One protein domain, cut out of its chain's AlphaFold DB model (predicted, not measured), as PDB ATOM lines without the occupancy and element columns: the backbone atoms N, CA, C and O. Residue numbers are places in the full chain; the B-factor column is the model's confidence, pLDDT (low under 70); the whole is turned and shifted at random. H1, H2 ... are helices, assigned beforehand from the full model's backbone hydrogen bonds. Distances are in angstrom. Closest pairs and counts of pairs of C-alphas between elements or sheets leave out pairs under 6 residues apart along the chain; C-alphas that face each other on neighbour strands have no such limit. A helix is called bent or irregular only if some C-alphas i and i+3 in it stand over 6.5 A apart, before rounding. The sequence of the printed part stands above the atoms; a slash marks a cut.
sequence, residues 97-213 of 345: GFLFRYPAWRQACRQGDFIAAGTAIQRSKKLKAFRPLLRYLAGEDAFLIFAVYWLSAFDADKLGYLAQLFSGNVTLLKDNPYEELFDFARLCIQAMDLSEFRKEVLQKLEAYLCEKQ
ATOM      1  N   GLY A  97     229.025 253.923 185.859       88.31
ATOM      2  CA  GLY A  97     227.708 253.415 185.482       88.31
ATOM      3  C   GLY A  97     227.744 252.000 184.897       88.31
ATOM      4  O   GLY A  97     226.819 251.227 185.145       88.31
ATOM      5  N   PHE A  98     228.788 251.660 184.141       91.88
ATOM      6  CA  PHE A  98     229.022 250.303 183.652       91.88
ATOM      7  C   PHE A  98     229.338 249.350 184.802       91.88
ATOM      8  O   PHE A  98     228.612 248.377 184.975       91.88
ATOM      9  N   LEU A  99     230.338 249.660 185.634       90.50
ATOM     10  CA  LEU A  99     230.756 248.836 186.777       90.50
ATOM     11  C   LEU A  99     229.601 248.554 187.743       90.50
ATOM     12  O   LEU A  99     229.520 247.472 188.309       90.50
ATOM     13  N   PHE A 100     228.667 249.495 187.880       86.44
ATOM     14  CA  PHE A 100     227.484 249.323 188.718       86.44
ATOM     15  C   PHE A 100     226.431 248.359 188.146       86.44
ATOM     16  O   PHE A 100     225.648 247.777 188.888       86.44
ATOM     17  N   ARG A 101     226.356 248.203 186.820       87.62
ATOM     18  CA  ARG A 101     225.303 247.412 186.147       87.62
ATOM     19  C   ARG A 101     225.810 246.108 185.556       87.62
ATOM     20  O   ARG A 101     225.034 245.174 185.372       87.62
ATOM     21  N   TYR A 102     227.094 246.070 185.234       92.00
ATOM     22  CA  TYR A 102     227.758 244.952 184.595       92.00
ATOM     23  C   TYR A 102     227.668 243.653 185.407       92.00
ATOM     24  O   TYR A 102     227.304 242.641 184.809       92.00
ATOM     25  N   PRO A 103     227.891 243.655 186.739       89.00
ATOM     26  CA  PRO A 103     227.811 242.440 187.542       89.00
ATOM     27  C   PRO A 103     226.485 241.700 187.423       89.00
ATOM     28  O   PRO A 103     226.484 240.509 187.133       89.00
ATOM     29  N   ALA A 104     225.361 242.410 187.559       86.12
ATOM     30  CA  ALA A 104     224.032 241.814 187.464       86.12
ATOM     31  C   ALA A 104     223.781 241.207 186.075       86.12
ATOM     32  O   ALA A 104     223.302 240.081 185.959       86.12
ATOM     33  N   TRP A 105     224.165 241.919 185.008       92.00
ATOM     34  CA  TRP A 105     224.065 241.401 183.642       92.00
ATOM     35  C   TRP A 105     224.933 240.152 183.438       92.00
ATOM     36  O   TRP A 105     224.477 239.152 182.888       92.00
ATOM     37  N   ARG A 106     226.186 240.189 183.897       92.19
ATOM     38  CA  ARG A 106     227.137 239.094 183.703       92.19
ATOM     39  C   ARG A 106     226.778 237.874 184.543       92.19
ATOM     40  O   ARG A 106     226.914 236.753 184.053       92.19
ATOM     41  N   GLN A 107     226.287 238.087 185.762       88.38
ATOM     42  CA  GLN A 107     225.686 237.049 186.583       88.38
ATOM     43  C   GLN A 107     224.542 236.406 185.799       88.38
ATOM     44  O   GLN A 107     224.663 235.231 185.477       88.38
ATOM     45  N   ALA A 108     223.530 237.164 185.369       90.88
ATOM     46  CA  ALA A 108     222.402 236.635 184.599       90.88
ATOM     47  C   ALA A 108     222.841 235.754 183.410       90.88
ATOM     48  O   ALA A 108     222.403 234.609 183.302       90.88
ATOM     49  N   CYS A 109     223.807 236.207 182.596       92.50
ATOM     50  CA  CYS A 109     224.384 235.400 181.511       92.50
ATOM     51  C   CYS A 109     224.975 234.068 182.007       92.50
ATOM     52  O   CYS A 109     224.625 233.005 181.500       92.50
ATOM     53  N   ARG A 110     225.833 234.098 183.036       88.81
ATOM     54  CA  ARG A 110     226.449 232.887 183.617       88.81
ATOM     55  C   ARG A 110     225.434 231.965 184.284       88.81
ATOM     56  O   ARG A 110     225.699 230.778 184.478       88.81
ATOM     57  N   GLN A 111     224.295 232.511 184.695       88.81
ATOM     58  CA  GLN A 111     223.221 231.738 185.295       88.81
ATOM     59  C   GLN A 111     222.219 231.192 184.286       88.81
ATOM     60  O   GLN A 111     221.349 230.422 184.678       88.81
ATOM     61  N   GLY A 112     222.362 231.547 183.007       92.75
ATOM     62  CA  GLY A 112     221.369 231.232 181.988       92.75
ATOM     63  C   GLY A 112     220.024 231.920 182.233       92.75
ATOM     64  O   GLY A 112     218.993 231.467 181.732       92.75
ATOM     65  N   ASP A 113     220.030 233.028 182.981       93.94
ATOM     66  CA  ASP A 113     218.925 233.981 183.038       93.94
ATOM     67  C   ASP A 113     219.028 234.955 181.865       93.94
ATOM     68  O   ASP A 113     219.365 236.139 181.970       93.94
ATOM     69  N   PHE A 114     218.764 234.410 180.687       95.88
ATOM     70  CA  PHE A 114     218.799 235.158 179.440       95.88
ATOM     71  C   PHE A 114     217.725 236.257 179.384       95.88
ATOM     72  O   PHE A 114     217.910 237.260 178.691       95.88
ATOM     73  N   ILE A 115     216.644 236.122 180.161       94.19
ATOM     74  CA  ILE A 115     215.569 237.115 180.262       94.19
ATOM     75  C   ILE A 115     216.052 238.328 181.061       94.19
ATOM     76  O   ILE A 115     215.910 239.464 180.592       94.19
ATOM     77  N   ALA A 116     216.663 238.120 182.231       92.00
ATOM     78  CA  ALA A 116     217.243 239.204 183.018       92.00
ATOM     79  C   ALA A 116     218.420 239.861 182.288       92.00
ATOM     80  O   ALA A 116     218.513 241.091 182.270       92.00
ATOM     81  N   ALA A 117     219.264 239.081 181.602       94.44
ATOM     82  CA  ALA A 117     220.344 239.619 180.776       94.44
ATOM     83  C   ALA A 117     219.809 240.526 179.650       94.44
ATOM     84  O   ALA A 117     220.287 241.654 179.480       94.44
ATOM     85  N   GLY A 118     218.777 240.082 178.923       94.62
ATOM     86  CA  GLY A 118     218.114 240.885 177.889       94.62
ATOM     87  C   GLY A 118     217.463 242.144 178.465       94.62
ATOM     88  O   GLY A 118     217.648 243.245 177.942       94.62
ATOM     89  N   THR A 119     216.789 242.019 179.610       92.12
ATOM     90  CA  THR A 119     216.178 243.146 180.331       92.12
ATOM     91  C   THR A 119     217.218 244.176 180.772       92.12
ATOM     92  O   THR A 119     216.989 245.381 180.646       92.12
ATOM     93  N   ALA A 120     218.378 243.733 181.260       91.31
ATOM     94  CA  ALA A 120     219.455 244.615 181.687       91.31
ATOM     95  C   ALA A 120     220.015 245.432 180.513       91.31
ATOM     96  O   ALA A 120     220.177 246.647 180.653       91.31
ATOM     97  N   ILE A 121     220.237 244.808 179.349       91.38
ATOM     98  CA  ILE A 121     220.641 245.518 178.124       91.38
ATOM     99  C   ILE A 121     219.559 246.533 177.734       91.38
ATOM    100  O   ILE A 121     219.854 247.717 177.582       91.38
ATOM    101  N   GLN A 122     218.299 246.097 177.662       89.38
ATOM    102  CA  GLN A 122     217.176 246.910 177.196       89.38
ATOM    103  C   GLN A 122     216.887 248.127 178.092       89.38
ATOM    104  O   GLN A 122     216.571 249.206 177.584       89.38
ATOM    105  N   ARG A 123     217.019 248.004 179.418       88.44
ATOM    106  CA  ARG A 123     216.668 249.080 180.368       88.44
ATOM    107  C   ARG A 123     217.838 249.977 180.760       88.44
ATOM    108  O   ARG A 123     217.625 251.119 181.170       88.44
ATOM    109  N   SER A 124     219.077 249.503 180.652       89.69
ATOM    110  CA  SER A 124     220.234 250.229 181.180       89.69
ATOM    111  C   SER A 124     220.948 251.052 180.113       89.69
ATOM    112  O   SER A 124     221.849 250.566 179.434       89.69
ATOM    113  N   LYS A 125     220.660 252.361 180.053       89.38
ATOM    114  CA  LYS A 125     221.440 253.316 179.234       89.38
ATOM    115  C   LYS A 125     222.952 253.237 179.504       89.38
ATOM    116  O   LYS A 125     223.749 253.489 178.608       89.38
ATOM    117  N   LYS A 126     223.340 252.875 180.733       91.44
ATOM    118  CA  LYS A 126     224.742 252.715 181.138       91.44
ATOM    119  C   LYS A 126     225.401 251.494 180.496       91.44
ATOM    120  O   LYS A 126     226.536 251.605 180.065       91.44
ATOM    121  N   LEU A 127     224.689 250.372 180.377       92.06
ATOM    122  CA  LEU A 127     225.187 249.187 179.670       92.06
ATOM    123  C   LEU A 127     225.200 249.402 178.153       92.06
ATOM    124  O   LEU A 127     226.164 249.027 177.491       92.06
ATOM    125  N   LYS A 128     224.183 250.080 177.608       90.12
ATOM    126  CA  LYS A 128     224.080 250.375 176.168       90.12
ATOM    127  C   LYS A 128     225.280 251.143 175.615       90.12
ATOM    128  O   LYS A 128     225.690 250.889 174.488       90.12
ATOM    129  N   ALA A 129     225.882 252.027 176.412       90.62
ATOM    130  CA  ALA A 129     227.098 252.745 176.026       90.62
ATOM    131  C   ALA A 129     228.293 251.813 175.726       90.62
ATOM    132  O   ALA A 129     229.196 252.194 174.989       90.62
ATOM    133  N   PHE A 130     228.274 250.576 176.235       93.75
ATOM    134  CA  PHE A 130     229.327 249.568 176.076       93.75
ATOM    135  C   PHE A 130     228.843 248.345 175.282       93.75
ATOM    136  O   PHE A 130     229.356 247.238 175.438       93.75
ATOM    137  N   ARG A 131     227.845 248.517 174.407       91.81
ATOM    138  CA  ARG A 131     227.210 247.420 173.661       91.81
ATOM    139  C   ARG A 131     228.188 246.504 172.898       91.81
ATOM    140  O   ARG A 131     228.003 245.292 172.995       91.81
ATOM    141  N   PRO A 132     229.226 247.001 172.188       92.88
ATOM    142  CA  PRO A 132     230.197 246.122 171.529       92.88
ATOM    143  C   PRO A 132     230.960 245.229 172.515       92.88
ATOM    144  O   PRO A 132     231.138 244.041 172.255       92.88
ATOM    145  N   LEU A 133     231.344 245.781 173.670       94.75
ATOM    146  CA  LEU A 133     232.022 245.050 174.739       94.75
ATOM    147  C   LEU A 133     231.108 243.978 175.344       94.75
ATOM    148  O   LEU A 133     231.523 242.835 175.505       94.75
ATOM    149  N   LEU A 134     229.844 244.312 175.619       95.69
ATOM    150  CA  LEU A 134     228.858 243.345 176.113       95.69
ATOM    151  C   LEU A 134     228.599 242.219 175.106       95.69
ATOM    152  O   LEU A 134     228.488 241.065 175.505       95.69
ATOM    153  N   ARG A 135     228.541 242.533 173.806       94.94
ATOM    154  CA  ARG A 135     228.389 241.525 172.748       94.94
ATOM    155  C   ARG A 135     229.592 240.584 172.718       94.94
ATOM    156  O   ARG A 135     229.405 239.374 172.676       94.94
ATOM    157  N   TYR A 136     230.806 241.132 172.787       94.75
ATOM    158  CA  TYR A 136     232.033 240.340 172.871       94.75
ATOM    159  C   TYR A 136     232.018 239.400 174.089       94.75
ATOM    160  O   TYR A 136     232.291 238.214 173.950       94.75
ATOM    161  N   LEU A 137     231.623 239.909 175.260       94.94
ATOM    162  CA  LEU A 137     231.577 239.134 176.504       94.94
ATOM    163  C   LEU A 137     230.466 238.079 176.528       94.94
ATOM    164  O   LEU A 137     230.630 237.041 177.169       94.94
ATOM    165  N   ALA A 138     229.338 238.343 175.868       95.06
ATOM    166  CA  ALA A 138     228.263 237.371 175.702       95.06
ATOM    167  C   ALA A 138     228.661 236.240 174.744       95.06
ATOM    168  O   ALA A 138     228.216 235.111 174.919       95.06
ATOM    169  N   GLY A 139     229.496 236.524 173.740       93.56
ATOM    170  CA  GLY A 139     229.894 235.536 172.742       93.56
ATOM    171  C   GLY A 139     228.673 234.897 172.072       93.56
ATOM    172  O   GLY A 139     227.753 235.592 171.642       93.56
ATOM    173  N   GLU A 140     228.644 233.566 172.018       91.19
ATOM    174  CA  GLU A 140     227.524 232.804 171.446       91.19
ATOM    175  C   GLU A 140     226.212 232.956 172.233       91.19
ATOM    176  O   GLU A 140     225.131 232.863 171.645       91.19
ATOM    177  N   ASP A 141     226.288 233.244 173.536       94.31
ATOM    178  CA  ASP A 141     225.109 233.382 174.394       94.31
ATOM    179  C   ASP A 141     224.274 234.615 174.025       94.31
ATOM    180  O   ASP A 141     223.097 234.683 174.373       94.31
ATOM    181  N   ALA A 142     224.827 235.564 173.256       96.56
ATOM    182  CA  ALA A 142     224.072 236.696 172.717       96.56
ATOM    183  C   ALA A 142     222.818 236.242 171.950       96.56
ATOM    184  O   ALA A 142     221.771 236.884 172.054       96.56
ATOM    185  N   PHE A 143     222.898 235.109 171.242       97.00
ATOM    186  CA  PHE A 143     221.740 234.502 170.587       97.00
ATOM    187  C   PHE A 143     220.657 234.104 171.600       97.00
ATOM    188  O   PHE A 143     219.487 234.437 171.414       97.00
ATOM    189  N   LEU A 144     221.039 233.416 172.681       96.44
ATOM    190  CA  LEU A 144     220.106 232.931 173.701       96.44
ATOM    191  C   LEU A 144     219.497 234.080 174.510       96.44
ATOM    192  O   LEU A 144     218.301 234.035 174.795       96.44
ATOM    193  N   ILE A 145     220.269 235.140 174.787       96.62
ATOM    194  CA  ILE A 145     219.772 236.392 175.383       96.62
ATOM    195  C   ILE A 145     218.579 236.923 174.586       96.62
ATOM    196  O   ILE A 145     217.526 237.190 175.160       96.62
ATOM    197  N   PHE A 146     218.713 237.043 173.263       95.94
ATOM    198  CA  PHE A 146     217.614 237.507 172.421       95.94
ATOM    199  C   PHE A 146     216.471 236.486 172.335       95.94
ATOM    200  O   PHE A 146     215.315 236.827 172.595       95.94
ATOM    201  N   ALA A 147     216.784 235.235 171.987       95.25
ATOM    202  CA  ALA A 147     215.784 234.210 171.711       95.25
ATOM    203  C   ALA A 147     214.880 233.944 172.921       95.25
ATOM    204  O   ALA A 147     213.657 233.966 172.796       95.25
ATOM    205  N   VAL A 148     215.460 233.741 174.106       95.06
ATOM    206  CA  VAL A 148     214.700 233.421 175.322       95.06
ATOM    207  C   VAL A 148     213.919 234.638 175.820       95.06
ATOM    208  O   VAL A 148     212.768 234.487 176.235       95.06
ATOM    209  N   TYR A 149     214.482 235.847 175.715       93.94
ATOM    210  CA  TYR A 149     213.757 237.083 176.019       93.94
ATOM    211  C   TYR A 149     212.509 237.230 175.138       93.94
ATOM    212  O   TYR A 149     211.403 237.430 175.644       93.94
ATOM    213  N   TRP A 150     212.656 237.053 173.820       92.19
ATOM    214  CA  TRP A 150     211.549 237.124 172.866       92.19
ATOM    215  C   TRP A 150     210.492 236.035 173.116       92.19
ATOM    216  O   TRP A 150     209.284 236.307 173.131       92.19
ATOM    217  N   LEU A 151     210.920 234.800 173.399       90.94
ATOM    218  CA  LEU A 151     210.014 233.713 173.780       90.94
ATOM    219  C   LEU A 151     209.237 234.030 175.060       90.94
ATOM    220  O   LEU A 151     208.106 233.569 175.190       90.94
ATOM    221  N   SER A 152     209.784 234.857 175.953       88.88
ATOM    222  CA  SER A 152     209.220 235.179 177.272       88.88
ATOM    223  C   SER A 152     208.316 236.421 177.312       88.88
ATOM    224  O   SER A 152     207.615 236.633 178.299       88.88
ATOM    225  N   ALA A 153     208.230 237.205 176.232       85.50
ATOM    226  CA  ALA A 153     207.460 238.455 176.202       85.50
ATOM    227  C   ALA A 153     205.943 238.319 175.900       85.50
ATOM    228  O   ALA A 153     205.548 237.646 174.939       85.50
ATOM    229  N   PHE A 154     205.071 238.941 176.715       76.12
ATOM    230  CA  PHE A 154     203.584 238.952 176.613       76.12
ATOM    231  C   PHE A 154     203.060 239.930 175.569       76.12
ATOM    232  O   PHE A 154     202.218 240.775 175.845       76.12
ATOM    233  N   ASP A 155     203.569 239.785 174.356       80.62
ATOM    234  CA  ASP A 155     203.232 240.646 173.238       80.62
ATOM    235  C   ASP A 155     202.620 239.804 172.116       80.62
ATOM    236  O   ASP A 155     203.254 238.872 171.614       80.62
ATOM    237  N   ALA A 156     201.365 240.108 171.773       73.44
ATOM    238  CA  ALA A 156     200.612 239.406 170.739       73.44
ATOM    239  C   ALA A 156     201.223 239.615 169.341       73.44
ATOM    240  O   ALA A 156     201.154 238.715 168.504       73.44
ATOM    241  N   ASP A 157     201.899 240.745 169.122       83.06
ATOM    242  CA  ASP A 157     202.437 241.145 167.822       83.06
ATOM    243  C   ASP A 157     203.919 240.778 167.650       83.06
ATOM    244  O   ASP A 157     204.507 240.999 166.588       83.06
ATOM    245  N   LYS A 158     204.541 240.127 168.645       87.00
ATOM    246  CA  LYS A 158     205.974 239.773 168.618       87.00
ATOM    247  C   LYS A 158     206.409 238.935 167.417       87.00
ATOM    248  O   LYS A 158     207.582 238.971 167.044       87.00
ATOM    249  N   LEU A 159     205.496 238.160 166.826       87.69
ATOM    250  CA  LEU A 159     205.757 237.402 165.598       87.69
ATOM    251  C   LEU A 159     205.837 238.327 164.382       87.69
ATOM    252  O   LEU A 159     206.737 238.168 163.560       87.69
ATOM    253  N   GLY A 160     204.932 239.304 164.297       86.81
ATOM    254  CA  GLY A 160     204.945 240.334 163.263       86.81
ATOM    255  C   GLY A 160     206.193 241.206 163.360       86.81
ATOM    256  O   GLY A 160     206.866 241.416 162.353       86.81
ATOM    257  N   TYR A 161     206.570 241.623 164.573       86.94
ATOM    258  CA  TYR A 161     207.805 242.378 164.800       86.94
ATOM    259  C   TYR A 161     209.051 241.601 164.373       86.94
ATOM    260  O   TYR A 161     209.906 242.140 163.675       86.94
ATOM    261  N   LEU A 162     209.142 240.315 164.726       88.31
ATOM    262  CA  LEU A 162     210.279 239.493 164.326       88.31
ATOM    263  C   LEU A 162     210.340 239.284 162.804       88.31
ATOM    264  O   LEU A 162     211.419 239.347 162.220       88.31
ATOM    265  N   ALA A 163     209.196 239.104 162.139       88.88
ATOM    266  CA  ALA A 163     209.145 239.030 160.680       88.88
ATOM    267  C   ALA A 163     209.613 240.342 160.016       88.88
ATOM    268  O   ALA A 163     210.357 240.306 159.036       88.88
ATOM    269  N   GLN A 164     209.237 241.499 160.574       88.56
ATOM    270  CA  GLN A 164     209.703 242.803 160.094       88.56
ATOM    271  C   GLN A 164     211.220 242.969 160.257       88.56
ATOM    272  O   GLN A 164     211.877 243.403 159.309       88.56
ATOM    273  N   LEU A 165     211.780 242.552 161.398       89.44
ATOM    274  CA  LEU A 165     213.228 242.568 161.644       89.44
ATOM    275  C   LEU A 165     213.997 241.750 160.600       89.44
ATOM    276  O   LEU A 165     214.990 242.231 160.056       89.44
ATOM    277  N   PHE A 166     213.507 240.557 160.250       89.69
ATOM    278  CA  PHE A 166     214.106 239.740 159.188       89.69
ATOM    279  C   PHE A 166     213.972 240.360 157.794       89.69
ATOM    280  O   PHE A 166     214.894 240.269 156.989       89.69
ATOM    281  N   SER A 167     212.861 241.046 157.514       85.88
ATOM    282  CA  SER A 167     212.647 241.728 156.230       85.88
ATOM    283  C   SER A 167     213.505 242.989 156.032       85.88
ATOM    284  O   SER A 167     213.500 243.564 154.946       85.88
ATOM    285  N   GLY A 168     214.206 243.458 157.074       80.38
ATOM    286  CA  GLY A 168     214.978 244.703 157.046       80.38
ATOM    287  C   GLY A 168     214.120 245.975 157.002       80.38
ATOM    288  O   GLY A 168     214.652 247.072 156.836       80.38
ATOM    289  N   ASN A 169     212.798 245.858 157.155       70.38
ATOM    290  CA  ASN A 169     211.875 246.985 157.100       70.38
ATOM    291  C   ASN A 169     211.688 247.601 158.499       70.38
ATOM    292  O   ASN A 169     210.672 247.411 159.163       70.38
ATOM    293  N   VAL A 170     212.714 248.320 158.966       65.62
ATOM    294  CA  VAL A 170     212.837 248.832 160.352       65.62
ATOM    295  C   VAL A 170     212.036 250.124 160.600       65.62
ATOM    296  O   VAL A 170     212.003 250.666 161.701       65.62
ATOM    297  N   THR A 171     211.347 250.647 159.583       59.59
ATOM    298  CA  THR A 171     210.670 251.957 159.638       59.59
ATOM    299  C   THR A 171     209.546 252.050 160.680       59.59
ATOM    300  O   THR A 171     209.177 253.162 161.054       59.59
ATOM    301  N   LEU A 172     209.051 250.918 161.200       56.56
ATOM    302  CA  LEU A 172     207.970 250.835 162.194       56.56
ATOM    303  C   LEU A 172     208.420 250.397 163.603       56.56
ATOM    304  O   LEU A 172     207.572 250.239 164.477       56.56
ATOM    305  N   LEU A 173     209.724 250.197 163.842       63.16
ATOM    306  CA  LEU A 173     210.224 249.544 165.064       63.16
ATOM    307  C   LEU A 173     210.914 250.468 166.074       63.16
ATOM    308  O   LEU A 173     211.284 249.994 167.145       63.16
ATOM    309  N   LYS A 174     211.018 251.778 165.796       61.62
ATOM    310  CA  LYS A 174     211.670 252.736 166.707       61.62
ATOM    311  C   LYS A 174     211.178 252.561 168.147       61.62
ATOM    312  O   LYS A 174     209.982 252.625 168.416       61.62
ATOM    313  N   ASP A 175     212.139 252.371 169.048       66.62
ATOM    314  CA  ASP A 175     211.960 252.147 170.488       66.62
ATOM    315  C   ASP A 175     211.363 250.780 170.889       66.62
ATOM    316  O   ASP A 175     211.018 250.571 172.056       66.62
ATOM    317  N   ASN A 176     211.303 249.806 169.973       79.88
ATOM    318  CA  ASN A 176     210.894 248.442 170.296       79.88
ATOM    319  C   ASN A 176     212.045 247.666 170.982       79.88
ATOM    320  O   ASN A 176     213.154 247.589 170.442       79.88
ATOM    321  N   PRO A 177     211.807 247.025 172.146       82.19
ATOM    322  CA  PRO A 177     212.835 246.259 172.857       82.19
ATOM    323  C   PRO A 177     213.426 245.088 172.051       82.19
ATOM    324  O   PRO A 177     214.572 244.704 172.295       82.19
ATOM    325  N   TYR A 178     212.682 244.515 171.099       86.94
ATOM    326  CA  TYR A 178     213.164 243.413 170.269       86.94
ATOM    327  C   TYR A 178     214.147 243.863 169.197       86.94
ATOM    328  O   TYR A 178     215.070 243.108 168.922       86.94
ATOM    329  N   GLU A 179     213.993 245.057 168.618       88.19
ATOM    330  CA  GLU A 179     214.938 245.577 167.617       88.19
ATOM    331  C   GLU A 179     216.334 245.695 168.227       88.19
ATOM    332  O   GLU A 179     217.312 245.162 167.706       88.19
ATOM    333  N   GLU A 180     216.416 246.303 169.408       88.50
ATOM    334  CA  GLU A 180     217.688 246.501 170.088       88.50
ATOM    335  C   GLU A 180     218.353 245.173 170.489       88.50
ATOM    336  O   GLU A 180     219.570 245.010 170.361       88.50
ATOM    337  N   LEU A 181     217.588 244.196 170.968       92.31
ATOM    338  CA  LEU A 181     218.155 242.893 171.321       92.31
ATOM    339  C   LEU A 181     218.473 242.042 170.083       92.31
ATOM    340  O   LEU A 181     219.480 241.334 170.082       92.31
ATOM    341  N   PHE A 182     217.688 242.159 169.013       92.81
ATOM    342  CA  PHE A 182     217.957 241.498 167.738       92.81
ATOM    343  C   PHE A 182     219.259 242.008 167.131       92.81
ATOM    344  O   PHE A 182     220.157 241.221 166.852       92.81
ATOM    345  N   ASP A 183     219.436 243.325 167.040       91.38
ATOM    346  CA  ASP A 183     220.683 243.938 166.590       91.38
ATOM    347  C   ASP A 183     221.863 243.565 167.501       91.38
ATOM    348  O   ASP A 183     223.002 243.427 167.049       91.38
ATOM    349  N   PHE A 184     221.624 243.389 168.807       93.38
ATOM    350  CA  PHE A 184     222.664 242.964 169.746       93.38
ATOM    351  C   PHE A 184     223.133 241.546 169.410       93.38
ATOM    352  O   PHE A 184     224.340 241.313 169.354       93.38
ATOM    353  N   ALA A 185     222.195 240.650 169.111       95.62
ATOM    354  CA  ALA A 185     222.436 239.253 168.787       95.62
ATOM    355  C   ALA A 185     222.704 238.982 167.296       95.62
ATOM    356  O   ALA A 185     223.047 237.854 166.954       95.62
ATOM    357  N   ARG A 186     222.571 239.974 166.402       92.56
ATOM    358  CA  ARG A 186     222.486 239.774 164.942       92.56
ATOM    359  C   ARG A 186     223.610 238.932 164.352       92.56
ATOM    360  O   ARG A 186     223.335 238.081 163.513       92.56
ATOM    361  N   LEU A 187     224.849 239.154 164.800       91.81
ATOM    362  CA  LEU A 187     226.033 238.410 164.342       91.81
ATOM    363  C   LEU A 187     225.985 236.919 164.705       91.81
ATOM    364  O   LEU A 187     226.688 236.115 164.106       91.81
ATOM    365  N   CYS A 188     225.159 236.557 165.682       95.19
ATOM    366  CA  CYS A 188     224.950 235.198 166.151       95.19
ATOM    367  C   CYS A 188     223.651 234.582 165.609       95.19
ATOM    368  O   CYS A 188     223.377 233.436 165.951       95.19
ATOM    369  N   ILE A 189     222.852 235.306 164.816       95.44
ATOM    370  CA  ILE A 189     221.611 234.813 164.199       95.44
ATOM    371  C   ILE A 189     221.912 234.439 162.747       95.44
ATOM    372  O   ILE A 189     222.262 235.306 161.945       95.44
ATOM    373  N   GLN A 190     221.769 233.160 162.415       95.50
ATOM    374  CA  GLN A 190     221.992 232.642 161.063       95.50
ATOM    375  C   GLN A 190     220.720 232.663 160.219       95.50
ATOM    376  O   GLN A 190     220.801 232.821 159.005       95.50
ATOM    377  N   ALA A 191     219.563 232.526 160.863       95.50
ATOM    378  CA  ALA A 191     218.271 232.536 160.206       95.50
ATOM    379  C   ALA A 191     218.027 233.815 159.396       95.50
ATOM    380  O   ALA A 191     218.388 234.923 159.810       95.50
ATOM    381  N   MET A 192     217.354 233.639 158.261       92.69
ATOM    382  CA  MET A 192     216.927 234.719 157.374       92.69
ATOM    383  C   MET A 192     215.430 235.010 157.489       92.69
ATOM    384  O   MET A 192     214.981 236.069 157.057       92.69
ATOM    385  N   ASP A 193     214.663 234.102 158.093       92.88
ATOM    386  CA  ASP A 193     213.235 234.265 158.339       92.88
ATOM    387  C   ASP A 193     212.786 233.646 159.677       92.88
ATOM    388  O   ASP A 193     213.558 233.039 160.425       92.88
ATOM    389  N   LEU A 194     211.495 233.793 159.986       90.19
ATOM    390  CA  LEU A 194     210.893 233.294 161.223       90.19
ATOM    391  C   LEU A 194     210.912 231.757 161.341       90.19
ATOM    392  O   LEU A 194     211.013 231.224 162.448       90.19
ATOM    393  N   SER A 195     210.768 231.039 160.227       91.06
ATOM    394  CA  SER A 195     210.729 229.573 160.203       91.06
ATOM    395  C   SER A 195     212.113 228.997 160.485       91.06
ATOM    396  O   SER A 195     212.267 228.124 161.342       91.06
ATOM    397  N   GLU A 196     213.133 229.537 159.818       95.31
ATOM    398  CA  GLU A 196     214.537 229.233 160.066       95.31
ATOM    399  C   GLU A 196     214.938 229.604 161.491       95.31
ATOM    400  O   GLU A 196     215.569 228.798 162.174       95.31
ATOM    401  N   PHE A 197     214.490 230.759 161.990       94.12
ATOM    402  CA  PHE A 197     214.810 231.195 163.346       94.12
ATOM    403  C   PHE A 197     214.287 230.219 164.395       94.12
ATOM    404  O   PHE A 197     215.017 229.842 165.304       94.12
ATOM    405  N   ARG A 198     213.052 229.723 164.257       91.50
ATOM    406  CA  ARG A 198     212.509 228.712 165.183       91.50
ATOM    407  C   ARG A 198     213.333 227.421 165.194       91.50
ATOM    408  O   ARG A 198     213.519 226.836 166.261       91.50
ATOM    409  N   LYS A 199     213.839 226.986 164.034       93.38
ATOM    410  CA  LYS A 199     214.726 225.814 163.932       93.38
ATOM    411  C   LYS A 199     216.078 226.082 164.593       93.38
ATOM    412  O   LYS A 199     216.544 225.247 165.362       93.38
ATOM    413  N   GLU A 200     216.661 227.252 164.340       96.06
ATOM    414  CA  GLU A 200     217.928 227.679 164.939       96.06
ATOM    415  C   GLU A 200     217.816 227.775 166.468       96.06
ATOM    416  O   GLU A 200     218.695 227.295 167.183       96.06
ATOM    417  N   VAL A 201     216.707 228.320 166.984       94.69
ATOM    418  CA  VAL A 201     216.434 228.378 168.424       94.69
ATOM    419  C   VAL A 201     216.371 226.979 169.018       94.69
ATOM    420  O   VAL A 201     217.039 226.729 170.016       94.69
ATOM    421  N   LEU A 202     215.615 226.059 168.412       92.56
ATOM    422  CA  LEU A 202     215.530 224.681 168.897       92.56
ATOM    423  C   LEU A 202     216.911 224.015 168.931       92.56
ATOM    424  O   LEU A 202     217.277 223.437 169.950       92.56
ATOM    425  N   GLN A 203     217.687 224.141 167.852       93.69
ATOM    426  CA  GLN A 203     219.024 223.558 167.743       93.69
ATOM    427  C   GLN A 203     219.980 224.113 168.806       93.69
ATOM    428  O   GLN A 203     220.638 223.348 169.508       93.69
ATOM    429  N   LYS A 204     220.055 225.440 168.949       95.00
ATOM    430  CA  LYS A 204     220.968 226.086 169.904       95.00
ATOM    431  C   LYS A 204     220.539 225.879 171.350       95.00
ATOM    432  O   LYS A 204     221.397 225.751 172.217       95.00
ATOM    433  N   LEU A 205     219.235 225.809 171.616       92.00
ATOM    434  CA  LEU A 205     218.717 225.495 172.944       92.00
ATOM    435  C   LEU A 205     218.994 224.032 173.316       92.00
ATOM    436  O   LEU A 205     219.404 223.763 174.443       92.00
ATOM    437  N   GLU A 206     218.823 223.100 172.373       91.44
ATOM    438  CA  GLU A 206     219.183 221.689 172.549       91.44
ATOM    439  C   GLU A 206     220.685 221.557 172.836       91.44
ATOM    440  O   GLU A 206     221.042 220.968 173.854       91.44
ATOM    441  N   ALA A 207     221.557 222.191 172.043       93.06
ATOM    442  CA  ALA A 207     223.005 222.199 172.280       93.06
ATOM    443  C   ALA A 207     223.375 222.822 173.641       93.06
ATOM    444  O   ALA A 207     224.156 222.254 174.404       93.06
ATOM    445  N   TYR A 208     222.766 223.954 174.005       93.62
ATOM    446  CA  TYR A 208     223.009 224.606 175.292       93.62
ATOM    447  C   TYR A 208     222.629 223.709 176.479       93.62
ATOM    448  O   TYR A 208     223.430 223.513 177.390       93.62
ATOM    449  N   LEU A 209     221.432 223.121 176.463       91.00
ATOM    450  CA  LEU A 209     220.947 222.276 177.558       91.00
ATOM    451  C   LEU A 209     221.623 220.896 177.591       91.00
ATOM    452  O   LEU A 209     221.759 220.308 178.663       91.00
ATOM    453  N   CYS A 210     222.014 220.350 176.436       88.12
ATOM    454  CA  CYS A 210     222.485 218.968 176.329       88.12
ATOM    455  C   CYS A 210     224.000 218.829 176.279       88.12
ATOM    456  O   CYS A 210     224.518 217.917 176.918       88.12
ATOM    457  N   GLU A 211     224.681 219.680 175.512       90.06
ATOM    458  CA  GLU A 211     226.128 219.609 175.285       90.06
ATOM    459  C   GLU A 211     226.870 220.479 176.297       90.06
ATOM    460  O   GLU A 211     227.809 220.015 176.938       90.06
ATOM    461  N   LYS A 212     226.404 221.720 176.505       90.19
ATOM    462  CA  LYS A 212     226.997 222.650 177.483       90.19
ATOM    463  C   LYS A 212     226.507 222.418 178.918       90.19
ATOM    464  O   LYS A 212     226.973 223.099 179.825       90.19
ATOM    465  N   GLN A 213     225.555 221.496 179.115       89.75
ATOM    466  CA  GLN A 213     224.870 221.254 180.395       89.75
ATOM    467  C   GLN A 213     224.360 222.556 181.041       89.75
ATOM    468  O   GLN A 213     224.403 222.745 182.257       89.75
TER     469      GLN A 213
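AT A GLANCE: This is residues 97 to 213 of the 345 residues of an uncharacterized protein of Spirochaetes bacterium (UniProt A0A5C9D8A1). Two helices in the middle, H5 and H7, run opposite ways and form the core; H2 and H8 pack on opposite sides of H5, and H4 and H6 lie on opposite sides of H7. H1 makes a hairpin with H2, short H3 sits by one end of it, and H8 is the longest helix. The printed part has 117 residues with eight named helices, H1 to H8 in chain order, and no named strand: all helix, with mostly crossed packing. It is compact, with a radius of gyration of the C-alphas of 13.8 A and spans of 37 by 37 by 25 A.

HOW THE PARTS SIT: H8, residues 194 to 210, touches H5, residues 141 to 152, at a steep tilt of 67 degrees; the closest C-alphas, Ala 147 and Val 201, are 6.7 A apart. With residue 194 alone H8 touches H6, residues 158 to 167, 6.0 A from C-alpha 163. H5 touches H7, residues 177 to 188, with C-alphas 142 and 185 closest at 5.0 A. H2, residues 114 to 123, touches H5 at 89 degrees, about perpendicular, with C-alphas 114 and 145 closest at 4.4 A. H1, residues 97 to 111, forms a hairpin with H2, C-alphas 105 and 117 being closest at 5.0 A. H3, residues 125 to 128, touches H2 only at the corner, C-alphas 121 and 127 being closest at 6.0 A. H4, residues 131 to 138, only just touches H7, with 3 pairs of C-alphas within 8 A, 135 and 184 closest at 6.6 A. Every O i to N i+4 pair is within hydrogen-bond range in H2, H4, H5, H6 and H8, against 9 of 11 in H1 and 6 of 8 in H7; H3 is too short for one.

IN THESE COORDINATES: H8 is 23.8 A long and ends at C-alpha 210, (222.485, 218.968, 176.329). H1, 22.1 A, begins at C-alpha 97, (227.708, 253.415, 185.482). H7 is irregular, with C-alphas 184 and 187 7.8 A apart, and H1 only just, with 100 and 103 7.0 A apart.

THE WHOLE: The C-alphas farthest apart, Thr 171 and Gln 213, are 39.7 A apart. The printed part has no cut and no long link. Residues 170 to 175 have pLDDT under 70.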